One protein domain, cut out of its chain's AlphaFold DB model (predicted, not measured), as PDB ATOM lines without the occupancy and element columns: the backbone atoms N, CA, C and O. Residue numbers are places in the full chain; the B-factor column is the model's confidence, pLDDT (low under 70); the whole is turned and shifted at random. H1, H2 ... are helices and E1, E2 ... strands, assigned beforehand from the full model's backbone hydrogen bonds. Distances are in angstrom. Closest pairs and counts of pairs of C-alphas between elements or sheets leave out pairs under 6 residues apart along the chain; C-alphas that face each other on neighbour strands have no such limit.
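Overview. This is residues 149 to 221 and 259 to 302 of the 380 residues of an uncharacterized protein of Aegilops tauschii subsp. strangulata (UniProt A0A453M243). A small antiparallel sheet with H4 at one end of it makes one side of the domain, H1 and H2 among long links make the other, and H3 sits between, next to edge strand E2 and touching H2. Residues 156 to 177 sweep round the outside from E1 to H1. The 117 printed residues hold E1, H1, H2, H3, E2, E3 and H4 in that order; the sheet runs E1, E3, E2, and the class is mixed, helices and strands, with under half of the residues in named elements. The whole is compact, with a radius of gyration of the C-alphas of 14.8 A and spans of 47 by 34 by 28 A.

Along the chain. Find C-alpha 152 at (-36.240, 0.205, -45.538), where E1 begins and runs to 155. Then come H1, residues 178 to 185, H2, 204 to 212, 12.1 A, and H3, 260 to 269, 14.3 A. E2, 278 to 283, 15.9 A, and E3, 286 to 291, 16.7 A, precede H4, 292 to 298, ending at C-alpha 298 (-35.793, -10.161, -47.056).

Arrangement. Look first at E1, antiparallel to E3, with N 153 and O 289 2.8 A apart. E2 and E3 form a hairpin, with N 281 and O 288 at 2.9 A. H3 only grazes the sheet; its closest C-alphas to E2 are Thr 269 and Trp 281, 5.1 A. H4 only grazes it too. H2 touches H3, C-alphas 210 and 268 at 5.2 A, a steep tilt of 44 degrees, opposite ways. H1 and H2 are close but not clearly touching, C-alphas 184 and 205 at 7.2 A; H1 and H3 are apart. In H1, H2, H3 and H4 every O i to N i+4 pair is within hydrogen-bond range.

Size, cuts and confidence. The C-alphas farthest apart, of Asp 170 and Ala 302, are 47.5 A apart. Residues 222 to 258 are not printed, and C-alphas 221 and 259 stand 10.8 A apart across the cut. The links E1 to H1 and H1 to H2 are long. Residue 302 alone is under pLDDT 70.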
ATOM      1  N   GLU A 149     -38.986  -2.755 -35.501       81.94
ATOM      2  CA  GLU A 149     -39.710  -2.830 -36.780       81.94
ATOM      3  C   GLU A 149     -38.731  -2.931 -37.958       81.94
ATOM      4  O   GLU A 149     -37.610  -2.434 -37.884       81.94
ATOM      5  N   SER A 150     -39.122  -3.587 -39.053       83.69
ATOM      6  CA  SER A 150     -38.330  -3.630 -40.288       83.69
ATOM      7  C   SER A 150     -38.302  -2.242 -40.933       83.69
ATOM      8  O   SER A 150     -39.360  -1.684 -41.231       83.69
ATOM      9  N   VAL A 151     -37.117  -1.692 -41.195       86.56
ATOM     10  CA  VAL A 151     -36.975  -0.370 -41.825       86.56
ATOM     11  C   VAL A 151     -36.248  -0.519 -43.153       86.56
ATOM     12  O   VAL A 151     -35.126  -1.008 -43.170       86.56
ATOM     13  N   ILE A 152     -36.878  -0.064 -44.241       89.38
ATOM     14  CA  ILE A 152     -36.240   0.205 -45.538       89.38
ATOM     15  C   ILE A 152     -36.700   1.598 -45.979       89.38
ATOM     16  O   ILE A 152     -37.797   1.769 -46.510       89.38
ATOM     17  N   GLU A 153     -35.870   2.606 -45.740       90.50
ATOM     18  CA  GLU A 153     -36.085   3.972 -46.210       90.50
ATOM     19  C   GLU A 153     -35.296   4.184 -47.503       90.50
ATOM     20  O   GLU A 153     -34.085   3.963 -47.551       90.50
ATOM     21  N   VAL A 154     -35.975   4.635 -48.559       93.12
ATOM     22  CA  VAL A 154     -35.339   5.012 -49.826       93.12
ATOM     23  C   VAL A 154     -35.760   6.430 -50.169       93.12
ATOM     24  O   VAL A 154     -36.876   6.642 -50.643       93.12
ATOM     25  N   LEU A 155     -34.853   7.386 -49.976       92.06
ATOM     26  CA  LEU A 155     -35.050   8.747 -50.458       92.06
ATOM     27  C   LEU A 155     -34.578   8.861 -51.900       92.06
ATOM     28  O   LEU A 155     -33.427   8.549 -52.236       92.06
ATOM     29  N   LYS A 156     -35.485   9.310 -52.762       92.69
ATOM     30  CA  LYS A 156     -35.233   9.466 -54.195       92.69
ATOM     31  C   LYS A 156     -34.407  10.712 -54.475       92.69
ATOM     32  O   LYS A 156     -34.401  11.653 -53.694       92.69
ATOM     33  N   GLU A 157     -33.758  10.753 -55.637       88.44
ATOM     34  CA  GLU A 157     -32.877  11.863 -56.037       88.44
ATOM     35  C   GLU A 157     -33.552  13.245 -55.914       88.44
ATOM     36  O   GLU A 157     -32.923  14.197 -55.464       88.44
ATOM     37  N   ASN A 158     -34.844  13.346 -56.240       87.88
ATOM     38  CA  ASN A 158     -35.640  14.574 -56.142       87.88
ATOM     39  C   ASN A 158     -36.024  14.979 -54.704       87.88
ATOM     40  O   ASN A 158     -36.499  16.092 -54.499       87.88
ATOM     41  N   GLU A 159     -35.869  14.078 -53.737       90.88
ATOM     42  CA  GLU A 159     -36.115  14.305 -52.308       90.88
ATOM     43  C   GLU A 159     -34.817  14.650 -51.562       90.88
ATOM     44  O   GLU A 159     -34.857  15.130 -50.430       90.88
ATOM     45  N   LEU A 160     -33.659  14.424 -52.191       92.06
ATOM     46  CA  LEU A 160     -32.361  14.758 -51.620       92.06
ATOM     47  C   LEU A 160     -32.028  16.242 -51.822       92.06
ATOM     48  O   LEU A 160     -32.425  16.847 -52.823       92.06
ATOM     49  N   PRO A 161     -31.209  16.831 -50.932       92.19
ATOM     50  CA  PRO A 161     -30.584  18.115 -51.211       92.19
ATOM     51  C   PRO A 161     -29.817  18.073 -52.547       92.19
ATOM     52  O   PRO A 161     -29.236  17.029 -52.892       92.19
ATOM     53  N   PRO A 162     -29.785  19.193 -53.296       92.25
ATOM     54  CA  PRO A 162     -29.007  19.271 -54.524       92.25
ATOM     55  C   PRO A 162     -27.522  19.033 -54.232       92.25
ATOM     56  O   PRO A 162     -27.035  19.307 -53.134       92.25
ATOM     57  N   VAL A 163     -26.802  18.522 -55.229       93.69
ATOM     58  CA  VAL A 163     -25.338  18.433 -55.174       93.69
ATOM     59  C   VAL A 163     -24.722  19.828 -55.098       93.69
ATOM     60  O   VAL A 163     -25.305  20.812 -55.567       93.69
ATOM     61  N   SER A 164     -23.525  19.918 -54.528       92.31
ATOM     62  CA  SER A 164     -22.772  21.164 -54.537       92.31
ATOM     63  C   SER A 164     -22.340  21.508 -55.963       92.31
ATOM     64  O   SER A 164     -21.819  20.663 -56.689       92.31
ATOM     65  N   LEU A 165     -22.520  22.771 -56.358       90.94
ATOM     66  CA  LEU A 165     -22.045  23.280 -57.651       90.94
ATOM     67  C   LEU A 165     -20.529  23.492 -57.669       90.94
ATOM     68  O   LEU A 165     -19.918  23.516 -58.735       90.94
ATOM     69  N   VAL A 166     -19.936  23.699 -56.491       89.44
ATOM     70  CA  VAL A 166     -18.521  24.023 -56.332       89.44
ATOM     71  C   VAL A 166     -17.908  23.071 -55.322       89.44
ATOM     72  O   VAL A 166     -18.468  22.805 -54.256       89.44
ATOM     73  N   ARG A 167     -16.737  22.557 -55.675       88.38
ATOM     74  CA  ARG A 167     -15.920  21.748 -54.787       88.38
ATOM     75  C   ARG A 167     -15.218  22.667 -53.767       88.38
ATOM     76  O   ARG A 167     -14.604  23.639 -54.204       88.38
ATOM     77  N   PRO A 168     -15.317  22.401 -52.453       80.38
ATOM     78  CA  PRO A 168     -14.763  23.293 -51.432       80.38
ATOM     79  C   PRO A 168     -13.232  23.219 -51.308       80.38
ATOM     80  O   PRO A 168     -12.604  24.255 -51.121       80.38
ATOM     81  N   ASP A 169     -12.648  22.028 -51.461       87.31
ATOM     82  CA  ASP A 169     -11.227  21.741 -51.202       87.31
ATOM     83  C   ASP A 169     -10.624  20.851 -52.300       87.31
ATOM     84  O   ASP A 169     -11.363  20.200 -53.038       87.31
ATOM     85  N   ASP A 170      -9.296  20.760 -52.396       91.75
ATOM     86  CA  ASP A 170      -8.620  19.874 -53.358       91.75
ATOM     87  C   ASP A 170      -8.912  18.371 -53.108       91.75
ATOM     88  O   ASP A 170      -9.212  17.980 -51.978       91.75
ATOM     89  N   PRO A 171      -8.860  17.504 -54.146       92.69
ATOM     90  CA  PRO A 171      -8.999  16.050 -54.004       92.69
ATOM     91  C   PRO A 171      -8.031  15.427 -53.004       92.69
ATOM     92  O   PRO A 171      -6.815  15.552 -53.148       92.69
ATOM     93  N   VAL A 172      -8.573  14.693 -52.030       92.12
ATOM     94  CA  VAL A 172      -7.777  13.892 -51.095       92.12
ATOM     95  C   VAL A 172      -7.537  12.501 -51.676       92.12
ATOM     96  O   VAL A 172      -8.473  11.766 -51.986       92.12
ATOM     97  N   ASP A 173      -6.269  12.106 -51.780       90.88
ATOM     98  CA  ASP A 173      -5.894  10.737 -52.135       90.88
ATOM     99  C   ASP A 173      -5.785   9.859 -50.877       90.88
ATOM    100  O   ASP A 173      -4.777   9.868 -50.164       90.88
ATOM    101  N   TYR A 174      -6.830   9.071 -50.606       87.69
ATOM    102  CA  TYR A 174      -6.872   8.183 -49.443       87.69
ATOM    103  C   TYR A 174      -5.905   6.999 -49.532       87.69
ATOM    104  O   TYR A 174      -5.641   6.377 -48.501       87.69
ATOM    105  N   THR A 175      -5.307   6.718 -50.697       84.31
ATOM    106  CA  THR A 175      -4.236   5.708 -50.799       84.31
ATOM    107  C   THR A 175      -2.971   6.133 -50.053       84.31
ATOM    108  O   THR A 175      -2.213   5.283 -49.597       84.31
ATOM    109  N   GLN A 176      -2.767   7.443 -49.880       85.00
ATOM    110  CA  GLN A 176      -1.607   8.025 -49.200       85.00
ATOM    111  C   GLN A 176      -1.943   8.540 -47.789       85.00
ATOM    112  O   GLN A 176      -1.096   9.140 -47.128       85.00
ATOM    113  N   ALA A 177      -3.177   8.332 -47.309       83.12
ATOM    114  CA  ALA A 177      -3.669   8.932 -46.067       83.12
ATOM    115  C   ALA A 177      -4.496   7.959 -45.195       83.12
ATOM    116  O   ALA A 177      -5.675   8.213 -44.918       83.12
ATOM    117  N   PRO A 178      -3.894   6.867 -44.682       77.44
ATOM    118  CA  PRO A 178      -4.613   5.822 -43.940       77.44
ATOM    119  C   PRO A 178      -5.283   6.329 -42.651       77.44
ATOM    120  O   PRO A 178      -6.386   5.909 -42.302       77.44
ATOM    121  N   PHE A 179      -4.669   7.291 -41.953       78.19
ATOM    122  CA  PHE A 179      -5.278   7.898 -40.764       78.19
ATOM    123  C   PHE A 179      -6.555   8.690 -41.100       78.19
ATOM    124  O   PHE A 179      -7.544   8.627 -40.365       78.19
ATOM    125  N   LEU A 180      -6.562   9.409 -42.230       83.38
ATOM    126  CA  LEU A 180      -7.745  10.141 -42.695       83.38
ATOM    127  C   LEU A 180      -8.843   9.184 -43.160       83.38
ATOM    128  O   LEU A 180     -10.014   9.451 -42.899       83.38
ATOM    129  N   LEU A 181      -8.475   8.059 -43.780       83.38
ATOM    130  CA  LEU A 181      -9.414   7.010 -44.174       83.38
ATOM    131  C   LEU A 181     -10.175   6.446 -42.967       83.38
ATOM    132  O   LEU A 181     -11.403   6.362 -42.999       83.38
ATOM    133  N   LYS A 182      -9.466   6.118 -41.878       80.44
ATOM    134  CA  LYS A 182     -10.102   5.634 -40.642       80.44
ATOM    135  C   LYS A 182     -11.104   6.653 -40.096       80.44
ATOM    136  O   LYS A 182     -12.245   6.308 -39.804       80.44
ATOM    137  N   ARG A 183     -10.703   7.925 -40.021       83.75
ATOM    138  CA  ARG A 183     -11.573   9.009 -39.544       83.75
ATOM    139  C   ARG A 183     -12.798   9.223 -40.438       83.75
ATOM    140  O   ARG A 183     -13.875   9.491 -39.917       83.75
ATOM    141  N   LEU A 184     -12.638   9.117 -41.759       86.44
ATOM    142  CA  LEU A 184     -13.738   9.228 -42.717       86.44
ATOM    143  C   LEU A 184     -14.794   8.154 -42.460       86.44
ATOM    144  O   LEU A 184     -15.974   8.486 -42.411       86.44
ATOM    145  N   ARG A 185     -14.376   6.898 -42.279       82.62
ATOM    146  CA  ARG A 185     -15.281   5.748 -42.119       82.62
ATOM    147  C   ARG A 185     -16.058   5.748 -40.805       82.62
ATOM    148  O   ARG A 185     -17.166   5.235 -40.763       82.62
ATOM    149  N   SER A 186     -15.500   6.334 -39.747       81.50
ATOM    150  CA  SER A 186     -16.195   6.462 -38.458       81.50
ATOM    151  C   SER A 186     -17.175   7.637 -38.401       81.50
ATOM    152  O   SER A 186     -17.901   7.771 -37.424       81.50
ATOM    153  N   ARG A 187     -17.180   8.531 -39.396       87.75
ATOM    154  CA  ARG A 187     -18.026   9.727 -39.387       87.75
ATOM    155  C   ARG A 187     -19.346   9.461 -40.102       87.75
ATOM    156  O   ARG A 187     -19.349   8.995 -41.240       87.75
ATOM    157  N   ASN A 188     -20.454   9.880 -39.495       91.75
ATOM    158  CA  ASN A 188     -21.727   9.971 -40.198       91.75
ATOM    159  C   ASN A 188     -21.699  11.141 -41.194       91.75
ATOM    160  O   ASN A 188     -21.782  12.307 -40.810       91.75
ATOM    161  N   HIS A 189     -21.558  10.843 -42.487       92.69
ATOM    162  CA  HIS A 189     -21.581  11.872 -43.535       92.69
ATOM    163  C   HIS A 189     -22.992  12.374 -43.828       92.69
ATOM    164  O   HIS A 189     -23.139  13.492 -44.308       92.69
ATOM    165  N   TYR A 190     -24.015  11.575 -43.518       93.56
ATOM    166  CA  TYR A 190     -25.419  11.892 -43.783       93.56
ATOM    167  C   TYR A 190     -25.994  12.927 -42.810       93.56
ATOM    168  O   TYR A 190     -27.065  13.483 -43.058       93.56
ATOM    169  N   GLU A 191     -25.266  13.228 -41.734       88.94
ATOM    170  CA  GLU A 191     -25.539  14.351 -40.845       88.94
ATOM    171  C   GLU A 191     -24.995  15.652 -41.445       88.94
ATOM    172  O   GLU A 191     -23.795  15.927 -41.444       88.94
ATOM    173  N   GLY A 192     -25.904  16.486 -41.949       85.44
ATOM    174  CA  GLY A 192     -25.590  17.830 -42.423       85.44
ATOM    175  C   GLY A 192     -25.902  18.048 -43.899       85.44
ATOM    176  O   GLY A 192     -26.777  17.407 -44.478       85.44
ATOM    177  N   HIS A 193     -25.219  19.025 -44.493       89.44
ATOM    178  CA  HIS A 193     -25.444  19.412 -45.882       89.44
ATOM    179  C   HIS A 193     -24.742  18.448 -46.833       89.44
ATOM    180  O   HIS A 193     -23.629  17.995 -46.571       89.44
ATOM    181  N   ARG A 194     -25.377  18.196 -47.976       93.12
ATOM    182  CA  ARG A 194     -24.777  17.440 -49.068       93.12
ATOM    183  C   ARG A 194     -23.656  18.263 -49.708       93.12
ATOM    184  O   ARG A 194     -23.916  19.343 -50.234       93.12
ATOM    185  N   THR A 195     -22.420  17.770 -49.652       94.75
ATOM    186  CA  THR A 195     -21.228  18.484 -50.159       94.75
ATOM    187  C   THR A 195     -20.667  17.892 -51.449       94.75
ATOM    188  O   THR A 195     -19.875  18.550 -52.122       94.75
ATOM    189  N   ALA A 196     -21.079  16.677 -51.822       95.12
ATOM    190  CA  ALA A 196     -20.640  16.037 -53.056       95.12
ATOM    191  C   ALA A 196     -21.031  16.847 -54.300       95.12
ATOM    192  O   ALA A 196     -22.091  17.474 -54.343       95.12
ATOM    193  N   THR A 197     -20.187  16.774 -55.328       95.75
ATOM    194  CA  THR A 197     -20.448  17.371 -56.655       95.75
ATOM    195  C   THR A 197     -21.073  16.369 -57.627       95.75
ATOM    196  O   THR A 197     -21.692  16.752 -58.616       95.75
ATOM    197  N   ASP A 198     -20.945  15.077 -57.327       94.69
ATOM    198  CA  ASP A 198     -21.536  13.973 -58.077       94.69
ATOM    199  C   ASP A 198     -22.707  13.371 -57.287       94.69
ATOM    200  O   ASP A 198     -22.622  13.120 -56.081       94.69
ATOM    201  N   LYS A 199     -23.821  13.121 -57.984       95.12
ATOM    202  CA  LYS A 199     -25.057  12.596 -57.398       95.12
ATOM    203  C   LYS A 199     -24.905  11.206 -56.775       95.12
ATOM    204  O   LYS A 199     -25.742  10.817 -55.961       95.12
ATOM    205  N   ARG A 200     -23.861  10.455 -57.127       95.06
ATOM    206  CA  ARG A 200     -23.552   9.154 -56.523       95.06
ATOM    207  C   ARG A 200     -23.124   9.265 -55.059       95.06
ATOM    208  O   ARG A 200     -23.202   8.277 -54.338       95.06
ATOM    209  N   PHE A 201     -22.726  10.441 -54.587       95.88
ATOM    210  CA  PHE A 201     -22.194  10.599 -53.236       95.88
ATOM    211  C   PHE A 201     -23.009  11.610 -52.430       95.88
ATOM    212  O   PHE A 201     -23.775  12.423 -52.972       95.88
ATOM    213  N   TRP A 202     -22.874  11.524 -51.109       96.12
ATOM    214  CA  TRP A 202     -23.430  12.509 -50.194       96.12
ATOM    215  C   TRP A 202     -22.390  13.580 -49.854       96.12
ATOM    216  O   TRP A 202     -22.675  14.775 -49.964       96.12
ATOM    217  N   SER A 203     -21.169  13.161 -49.516       95.38
ATOM    218  CA  SER A 203     -20.065  14.066 -49.186       95.38
ATOM    219  C   SER A 203     -18.927  14.037 -50.208       95.38
ATOM    220  O   SER A 203     -18.767  13.075 -50.966       95.38
ATOM    221  N   ILE A 204     -18.132  15.111 -50.243       95.19
ATOM    222  CA  ILE A 204     -16.944  15.191 -51.104       95.19
ATOM    223  C   ILE A 204     -15.880  14.171 -50.680       95.19
ATOM    224  O   ILE A 204     -15.210  13.592 -51.526       95.19
ATOM    225  N   GLU A 205     -15.794  13.873 -49.385       94.38
ATOM    226  CA  GLU A 205     -14.894  12.868 -48.832       94.38
ATOM    227  C   GLU A 205     -15.229  11.459 -49.349       94.38
ATOM    228  O   GLU A 205     -14.333  10.716 -49.743       94.38
ATOM    229  N   GLN A 206     -16.516  11.098 -49.418       95.06
ATOM    230  CA  GLN A 206     -16.953   9.832 -50.023       95.06
ATOM    231  C   GLN A 206     -16.606   9.761 -51.521       95.06
ATOM    232  O   GLN A 206     -16.147   8.728 -52.009       95.06
ATOM    233  N   GLN A 207     -16.792  10.869 -52.248       95.81
ATOM    234  CA  GLN A 207     -16.440  10.976 -53.668       95.81
ATOM    235  C   GLN A 207     -14.927  10.804 -53.891       95.81
ATOM    236  O   GLN A 207     -14.504  10.095 -54.806       95.81
ATOM    237  N   ASP A 208     -14.102  11.411 -53.042       95.25
ATOM    238  CA  ASP A 208     -12.645  11.280 -53.091       95.25
ATOM    239  C   ASP A 208     -12.177   9.872 -52.716       95.25
ATOM    240  O   ASP A 208     -11.283   9.319 -53.362       95.25
ATOM    241  N   LEU A 209     -12.825   9.243 -51.732       92.94
ATOM    242  CA  LEU A 209     -12.582   7.849 -51.373       92.94
ATOM    243  C   LEU A 209     -12.868   6.910 -52.550       92.94
ATOM    244  O   LEU A 209     -12.052   6.045 -52.875       92.94
ATOM    245  N   TYR A 210     -14.000   7.106 -53.229       93.88
ATOM    246  CA  TYR A 210     -14.307   6.364 -54.445       93.88
ATOM    247  C   TYR A 210     -13.228   6.580 -55.512       93.88
ATOM    248  O   TYR A 210     -12.680   5.614 -56.036       93.88
ATOM    249  N   ASN A 211     -12.880   7.831 -55.818       94.31
ATOM    250  CA  ASN A 211     -11.944   8.133 -56.899       94.31
ATOM    251  C   ASN A 211     -10.532   7.594 -56.634       94.31
ATOM    252  O   ASN A 211      -9.897   7.088 -57.562       94.31
ATOM    253  N   SER A 212     -10.060   7.677 -55.390       91.12
ATOM    254  CA  SER A 212      -8.717   7.241 -54.992       91.12
ATOM    255  C   SER A 212      -8.589   5.719 -54.873       91.12
ATOM    256  O   SER A 212      -7.632   5.154 -55.404       91.12
ATOM    257  N   ILE A 213      -9.554   5.047 -54.230       87.56
ATOM    258  CA  ILE A 213      -9.471   3.616 -53.897       87.56
ATOM    259  C   ILE A 213     -10.398   2.770 -54.780       87.56
ATOM    260  O   ILE A 213      -9.940   1.872 -55.491       87.56
ATOM    261  N   TYR A 214     -11.706   3.035 -54.760       89.44
ATOM    262  CA  TYR A 214     -12.685   2.069 -55.275       89.44
ATOM    263  C   TYR A 214     -12.906   2.110 -56.787       89.44
ATOM    264  O   TYR A 214     -13.234   1.082 -57.374       89.44
ATOM    265  N   SER A 215     -12.656   3.238 -57.450       90.50
ATOM    266  CA  SER A 215     -12.794   3.388 -58.906       90.50
ATOM    267  C   SER A 215     -11.942   2.372 -59.681       90.50
ATOM    268  O   SER A 215     -12.324   1.904 -60.755       90.50
ATOM    269  N   LYS A 216     -10.804   1.975 -59.096       85.31
ATOM    270  CA  LYS A 216      -9.836   1.010 -59.642       85.31
ATOM    271  C   LYS A 216      -9.901  -0.358 -58.956       85.31
ATOM    272  O   LYS A 216      -9.138  -1.255 -59.326       85.31
ATOM    273  N   ALA A 217     -10.780  -0.534 -57.968       82.88
ATOM    274  CA  ALA A 217     -10.903  -1.785 -57.234       82.88
ATOM    275  C   ALA A 217     -11.478  -2.872 -58.143       82.88
ATOM    276  O   ALA A 217     -12.584  -2.744 -58.677       82.88
ATOM    277  N   LYS A 218     -10.726  -3.952 -58.337       81.94
ATOM    278  CA  LYS A 218     -11.242  -5.163 -58.975       81.94
ATOM    279  C   LYS A 218     -11.979  -5.980 -57.917       81.94
ATOM    280  O   LYS A 218     -11.461  -6.147 -56.820       81.94
ATOM    281  N   LEU A 219     -13.161  -6.490 -58.233       77.06
ATOM    282  CA  LEU A 219     -13.946  -7.320 -57.316       77.06
ATOM    283  C   LEU A 219     -13.865  -8.779 -57.753       77.06
ATOM    284  O   LEU A 219     -13.841  -9.067 -58.953       77.06
ATOM    285  N   PHE A 220     -13.827  -9.707 -56.796       76.38
ATOM    286  CA  PHE A 220     -14.030 -11.108 -57.139       76.38
ATOM    287  C   PHE A 220     -15.463 -11.336 -57.615       76.38
ATOM    288  O   PHE A 220     -16.418 -10.758 -57.100       76.38
ATOM    289  N   HIS A 221     -15.605 -12.200 -58.618       73.50
ATOM    290  CA  HIS A 221     -16.915 -12.565 -59.125       73.50
ATOM    291  C   HIS A 221     -17.623 -13.465 -58.106       73.50
ATOM    292  O   HIS A 221     -17.227 -14.619 -57.919       73.50
ATOM    293  N   ASP A 259     -23.917  -5.247 -60.239       86.12
ATOM    294  CA  ASP A 259     -23.342  -4.021 -60.775       86.12
ATOM    295  C   ASP A 259     -22.108  -3.630 -59.949       86.12
ATOM    296  O   ASP A 259     -22.200  -3.149 -58.817       86.12
ATOM    297  N   ILE A 260     -20.932  -3.852 -60.540       85.25
ATOM    298  CA  ILE A 260     -19.628  -3.540 -59.941       85.25
ATOM    299  C   ILE A 260     -19.549  -2.065 -59.530       85.25
ATOM    300  O   ILE A 260     -18.929  -1.742 -58.517       85.25
ATOM    301  N   GLU A 261     -20.170  -1.169 -60.295       90.31
ATOM    302  CA  GLU A 261     -20.144   0.258 -60.013       90.31
ATOM    303  C   GLU A 261     -20.988   0.602 -58.784       90.31
ATOM    304  O   GLU A 261     -20.519   1.328 -57.906       90.31
ATOM    305  N   LEU A 262     -22.174  -0.000 -58.651       90.56
ATOM    306  CA  LEU A 262     -22.988   0.139 -57.441       90.56
ATOM    307  C   LEU A 262     -22.290  -0.433 -56.205       90.56
ATOM    308  O   LEU A 262     -22.383   0.158 -55.133       90.56
ATOM    309  N   ILE A 263     -21.557  -1.542 -56.337       88.06
ATOM    310  CA  ILE A 263     -20.800  -2.118 -55.217       88.06
ATOM    311  C   ILE A 263     -19.666  -1.176 -54.782       88.06
ATOM    312  O   ILE A 263     -19.480  -0.920 -53.590       88.06
ATOM    313  N   ARG A 264     -18.921  -0.601 -55.732       90.06
ATOM    314  CA  ARG A 264     -17.882   0.398 -55.429       90.06
ATOM    315  C   ARG A 264     -18.471   1.646 -54.776       90.06
ATOM    316  O   ARG A 264     -17.914   2.153 -53.802       90.06
ATOM    317  N   GLN A 265     -19.610   2.123 -55.281       93.44
ATOM    318  CA  GLN A 265     -20.348   3.238 -54.692       93.44
ATOM    319  C   GLN A 265     -20.789   2.909 -53.258       93.44
ATOM    320  O   GLN A 265     -20.571   3.718 -52.353       93.44
ATOM    321  N   PHE A 266     -21.336   1.716 -53.024       92.25
ATOM    322  CA  PHE A 266     -21.722   1.245 -51.695       92.25
ATOM    323  C   PHE A 266     -20.546   1.343 -50.715       92.25
ATOM    324  O   PHE A 266     -20.647   2.058 -49.721       92.25
ATOM    325  N   TYR A 267     -19.386   0.761 -51.030       89.00
ATOM    326  CA  TYR A 267     -18.223   0.798 -50.128       89.00
ATOM    327  C   TYR A 267     -17.615   2.185 -49.918       89.00
ATOM    328  O   TYR A 267     -16.931   2.419 -48.919       89.00
ATOM    329  N   SER A 268     -17.850   3.110 -50.846       92.00
ATOM    330  CA  SER A 268     -17.437   4.504 -50.689       92.00
ATOM    331  C   SER A 268     -18.388   5.339 -49.835       92.00
ATOM    332  O   SER A 268     -17.976   6.381 -49.334       92.00
ATOM    333  N   THR A 269     -19.640   4.901 -49.665       95.12
ATOM    334  CA  THR A 269     -20.700   5.711 -49.046       95.12
ATOM    335  C   THR A 269     -21.333   5.087 -47.810       95.12
ATOM    336  O   THR A 269     -22.033   5.786 -47.080       95.12
ATOM    337  N   VAL A 270     -21.096   3.805 -47.549       93.44
ATOM    338  CA  VAL A 270     -21.692   3.096 -46.420       93.44
ATOM    339  C   VAL A 270     -21.313   3.733 -45.082       93.44
ATOM    340  O   VAL A 270     -20.153   4.040 -44.812       93.44
ATOM    341  N   TYR A 271     -22.322   3.919 -44.244       90.56
ATOM    342  CA  TYR A 271     -22.215   4.298 -42.846       90.56
ATOM    343  C   TYR A 271     -23.051   3.317 -42.025       90.56
ATOM    344  O   TYR A 271     -24.199   3.040 -42.373       90.56
ATOM    345  N   ILE A 272     -22.468   2.792 -40.954       87.56
ATOM    346  CA  ILE A 272     -23.148   1.957 -39.962       87.56
ATOM    347  C   ILE A 272     -23.310   2.826 -38.720       87.56
ATOM    348  O   ILE A 272     -22.339   3.467 -38.313       87.56
ATOM    349  N   SER A 273     -24.522   2.888 -38.165       86.94
ATOM    350  CA  SER A 273     -24.801   3.720 -36.994       86.94
ATOM    351  C   SER A 273     -23.991   3.279 -35.776       86.94
ATOM    352  O   SER A 273     -23.616   2.117 -35.657       86.94
ATOM    353  N   ASP A 274     -23.735   4.205 -34.852       83.06
ATOM    354  CA  ASP A 274     -22.880   3.958 -33.680       83.06
ATOM    355  C   ASP A 274     -23.389   2.814 -32.777       83.06
ATOM    356  O   ASP A 274     -22.610   2.159 -32.086       83.06
ATOM    357  N   ASP A 275     -24.699   2.571 -32.797       80.56
ATOM    358  CA  ASP A 275     -25.402   1.494 -32.094       80.56
ATOM    359  C   ASP A 275     -25.595   0.219 -32.946       80.56
ATOM    360  O   ASP A 275     -26.258  -0.721 -32.508       80.56
ATOM    361  N   ASN A 276     -25.054   0.194 -34.169       77.19
ATOM    362  CA  ASN A 276     -25.192  -0.867 -35.173       77.19
ATOM    363  C   ASN A 276     -26.653  -1.243 -35.492       77.19
ATOM    364  O   ASN A 276     -26.935  -2.347 -35.963       77.19
ATOM    365  N   SER A 277     -27.602  -0.334 -35.243       83.81
ATOM    366  CA  SER A 277     -29.024  -0.567 -35.511       83.81
ATOM    367  C   SER A 277     -29.395  -0.360 -36.978       83.81
ATOM    368  O   SER A 277     -30.393  -0.917 -37.445       83.81
ATOM    369  N   SER A 278     -28.602   0.412 -37.725       88.19
ATOM    370  CA  SER A 278     -28.896   0.769 -39.110       88.19
ATOM    371  C   SER A 278     -27.648   0.898 -39.976       88.19
ATOM    372  O   SER A 278     -26.540   1.164 -39.506       88.19
ATOM    373  N   ILE A 279     -27.854   0.732 -41.277       91.25
ATOM    374  CA  ILE A 279     -26.851   0.938 -42.315       91.25
ATOM    375  C   ILE A 279     -27.426   1.872 -43.376       91.25
ATOM    376  O   ILE A 279     -28.549   1.677 -43.841       91.25
ATOM    377  N   THR A 280     -26.665   2.909 -43.731       94.06
ATOM    378  CA  THR A 280     -27.052   3.953 -44.687       94.06
ATOM    379  C   THR A 280     -26.002   4.100 -45.781       94.06
ATOM    380  O   THR A 280     -24.812   4.170 -45.488       94.06
ATOM    381  N   TRP A 281     -26.419   4.161 -47.045       95.81
ATOM    382  CA  TRP A 281     -25.523   4.335 -48.192       95.81
ATOM    383  C   TRP A 281     -26.198   5.095 -49.340       95.81
ATOM    384  O   TRP A 281     -27.409   5.341 -49.328       95.81
ATOM    385  N   MET A 282     -25.412   5.437 -50.363       96.38
ATOM    386  CA  MET A 282     -25.917   5.967 -51.628       96.38
ATOM    387  C   MET A 282     -25.956   4.875 -52.699       96.38
ATOM    388  O   MET A 282     -24.991   4.133 -52.871       96.38
ATOM    389  N   ALA A 283     -27.039   4.820 -53.471       93.75
ATOM    390  CA  ALA A 283     -27.195   3.913 -54.607       93.75
ATOM    391  C   ALA A 283     -27.836   4.649 -55.789       93.75
ATOM    392  O   ALA A 283     -29.028   4.962 -55.754       93.75
ATOM    393  N   ASP A 284     -27.039   4.940 -56.824       88.12
ATOM    394  CA  ASP A 284     -27.475   5.644 -58.043       88.12
ATOM    395  C   ASP A 284     -28.364   6.876 -57.760       88.12
ATOM    396  O   ASP A 284     -29.549   6.926 -58.090       88.12
ATOM    397  N   GLY A 285     -27.822   7.861 -57.034       90.81
ATOM    398  CA  GLY A 285     -28.548   9.097 -56.719       90.81
ATOM    399  C   GLY A 285     -29.599   8.993 -55.611       90.81
ATOM    400  O   GLY A 285     -30.191  10.011 -55.262       90.81
ATOM    401  N   ARG A 286     -29.822   7.809 -55.032       94.88
ATOM    402  CA  ARG A 286     -30.755   7.590 -53.916       94.88
ATOM    403  C   ARG A 286     -30.003   7.381 -52.613       94.88
ATOM    404  O   ARG A 286     -28.932   6.780 -52.629       94.88
ATOM    405  N   ARG A 287     -30.590   7.816 -51.498       95.81
ATOM    406  CA  ARG A 287     -30.129   7.437 -50.155       95.81
ATOM    407  C   ARG A 287     -30.961   6.256 -49.684       95.81
ATOM    408  O   ARG A 287     -32.187   6.341 -49.698       95.81
ATOM    409  N   VAL A 288     -30.299   5.182 -49.278       95.81
ATOM    410  CA  VAL A 288     -30.948   3.989 -48.736       95.81
ATOM    411  C   VAL A 288     -30.514   3.818 -47.291       95.81
ATOM    412  O   VAL A 288     -29.317   3.849 -47.014       95.81
ATOM    413  N   THR A 289     -31.476   3.625 -46.396       94.81
ATOM    414  CA  THR A 289     -31.247   3.261 -44.998       94.81
ATOM    415  C   THR A 289     -32.049   2.010 -44.687       94.81
ATOM    416  O   THR A 289     -33.237   1.934 -44.994       94.81
ATOM    417  N   THR A 290     -31.414   1.020 -44.072       92.94
ATOM    418  CA  THR A 290     -32.087  -0.212 -43.651       92.94
ATOM    419  C   THR A 290     -31.570  -0.677 -42.299       92.94
ATOM    420  O   THR A 290     -30.517  -0.229 -41.844       92.94
ATOM    421  N   ASN A 291     -32.287  -1.597 -41.665       88.31
ATOM    422  CA  ASN A 291     -31.850  -2.249 -40.436       88.31
ATOM    423  C   ASN A 291     -31.724  -3.767 -40.595       88.31
ATOM    424  O   ASN A 291     -32.160  -4.345 -41.593       88.31
ATOM    425  N   LYS A 292     -31.120  -4.415 -39.592       82.75
ATOM    426  CA  LYS A 292     -30.906  -5.870 -39.572       82.75
ATOM    427  C   LYS A 292     -32.199  -6.655 -39.794       82.75
ATOM    428  O   LYS A 292     -32.207  -7.594 -40.578       82.75
ATOM    429  N   ARG A 293     -33.306  -6.238 -39.175       83.25
ATOM    430  CA  ARG A 293     -34.583  -6.939 -39.325       83.25
ATOM    431  C   ARG A 293     -35.098  -6.941 -40.762       83.25
ATOM    432  O   ARG A 293     -35.554  -7.971 -41.239       83.25
ATOM    433  N   ALA A 294     -35.019  -5.810 -41.459       86.12
ATOM    434  CA  ALA A 294     -35.414  -5.751 -42.861       86.12
ATOM    435  C   ALA A 294     -34.572  -6.693 -43.741       86.12
ATOM    436  O   ALA A 294     -35.107  -7.317 -44.659       86.12
ATOM    437  N   TRP A 295     -33.279  -6.849 -43.437       80.88
ATOM    438  CA  TRP A 295     -32.429  -7.855 -44.083       80.88
ATOM    439  C   TRP A 295     -32.892  -9.276 -43.763       80.88
ATOM    440  O   TRP A 295     -33.088 -10.070 -44.679       80.88
ATOM    441  N   GLU A 296     -33.104  -9.589 -42.487       81.31
ATOM    442  CA  GLU A 296     -33.562 -10.910 -42.051       81.31
ATOM    443  C   GLU A 296     -34.872 -11.311 -42.737       81.31
ATOM    444  O   GLU A 296     -34.961 -12.393 -43.310       81.31
ATOM    445  N   GLU A 297     -35.855 -10.411 -42.778       84.75
ATOM    446  CA  GLU A 297     -37.132 -10.642 -43.459       84.75
ATOM    447  C   GLU A 297     -36.957 -10.830 -44.974       84.75
ATOM    448  O   GLU A 297     -37.576 -11.722 -45.554       84.75
ATOM    449  N   THR A 298     -36.074 -10.051 -45.612       82.38
ATOM    450  CA  THR A 298     -35.793 -10.161 -47.056       82.38
ATOM    451  C   THR A 298     -35.208 -11.525 -47.429       82.38
ATOM    452  O   THR A 298     -35.537 -12.068 -48.483       82.38
ATOM    453  N   PHE A 299     -34.367 -12.099 -46.565       78.06
ATOM    454  CA  PHE A 299     -33.724 -13.397 -46.795       78.06
ATOM    455  C   PHE A 299     -34.407 -14.564 -46.068       78.06
ATOM    456  O   PHE A 299     -33.895 -15.681 -46.099       78.06
ATOM    457  N   GLY A 300     -35.563 -14.339 -45.435       76.44
ATOM    458  CA  GLY A 300     -36.292 -15.378 -44.701       76.44
ATOM    459  C   GLY A 300     -35.530 -15.937 -43.493       76.44
ATOM    460  O   GLY A 300     -35.764 -17.072 -43.083       76.44
ATOM    461  N   ILE A 301     -34.609 -15.156 -42.929       74.31
ATOM    462  CA  ILE A 301     -33.830 -15.513 -41.747       74.31
ATOM    463  C   ILE A 301     -34.713 -15.274 -40.519       74.31
ATOM    464  O   ILE A 301     -35.188 -14.167 -40.280       74.31
ATOM    465  N   ALA A 302     -34.960 -16.310 -39.719       66.38
ATOM    466  CA  ALA A 302     -35.742 -16.148 -38.500       66.38
ATOM    467  C   ALA A 302     -34.927 -15.363 -37.457       66.38
ATOM    468  O   ALA A 302     -33.920 -15.864 -36.954       66.38
TER     469      ALA A 302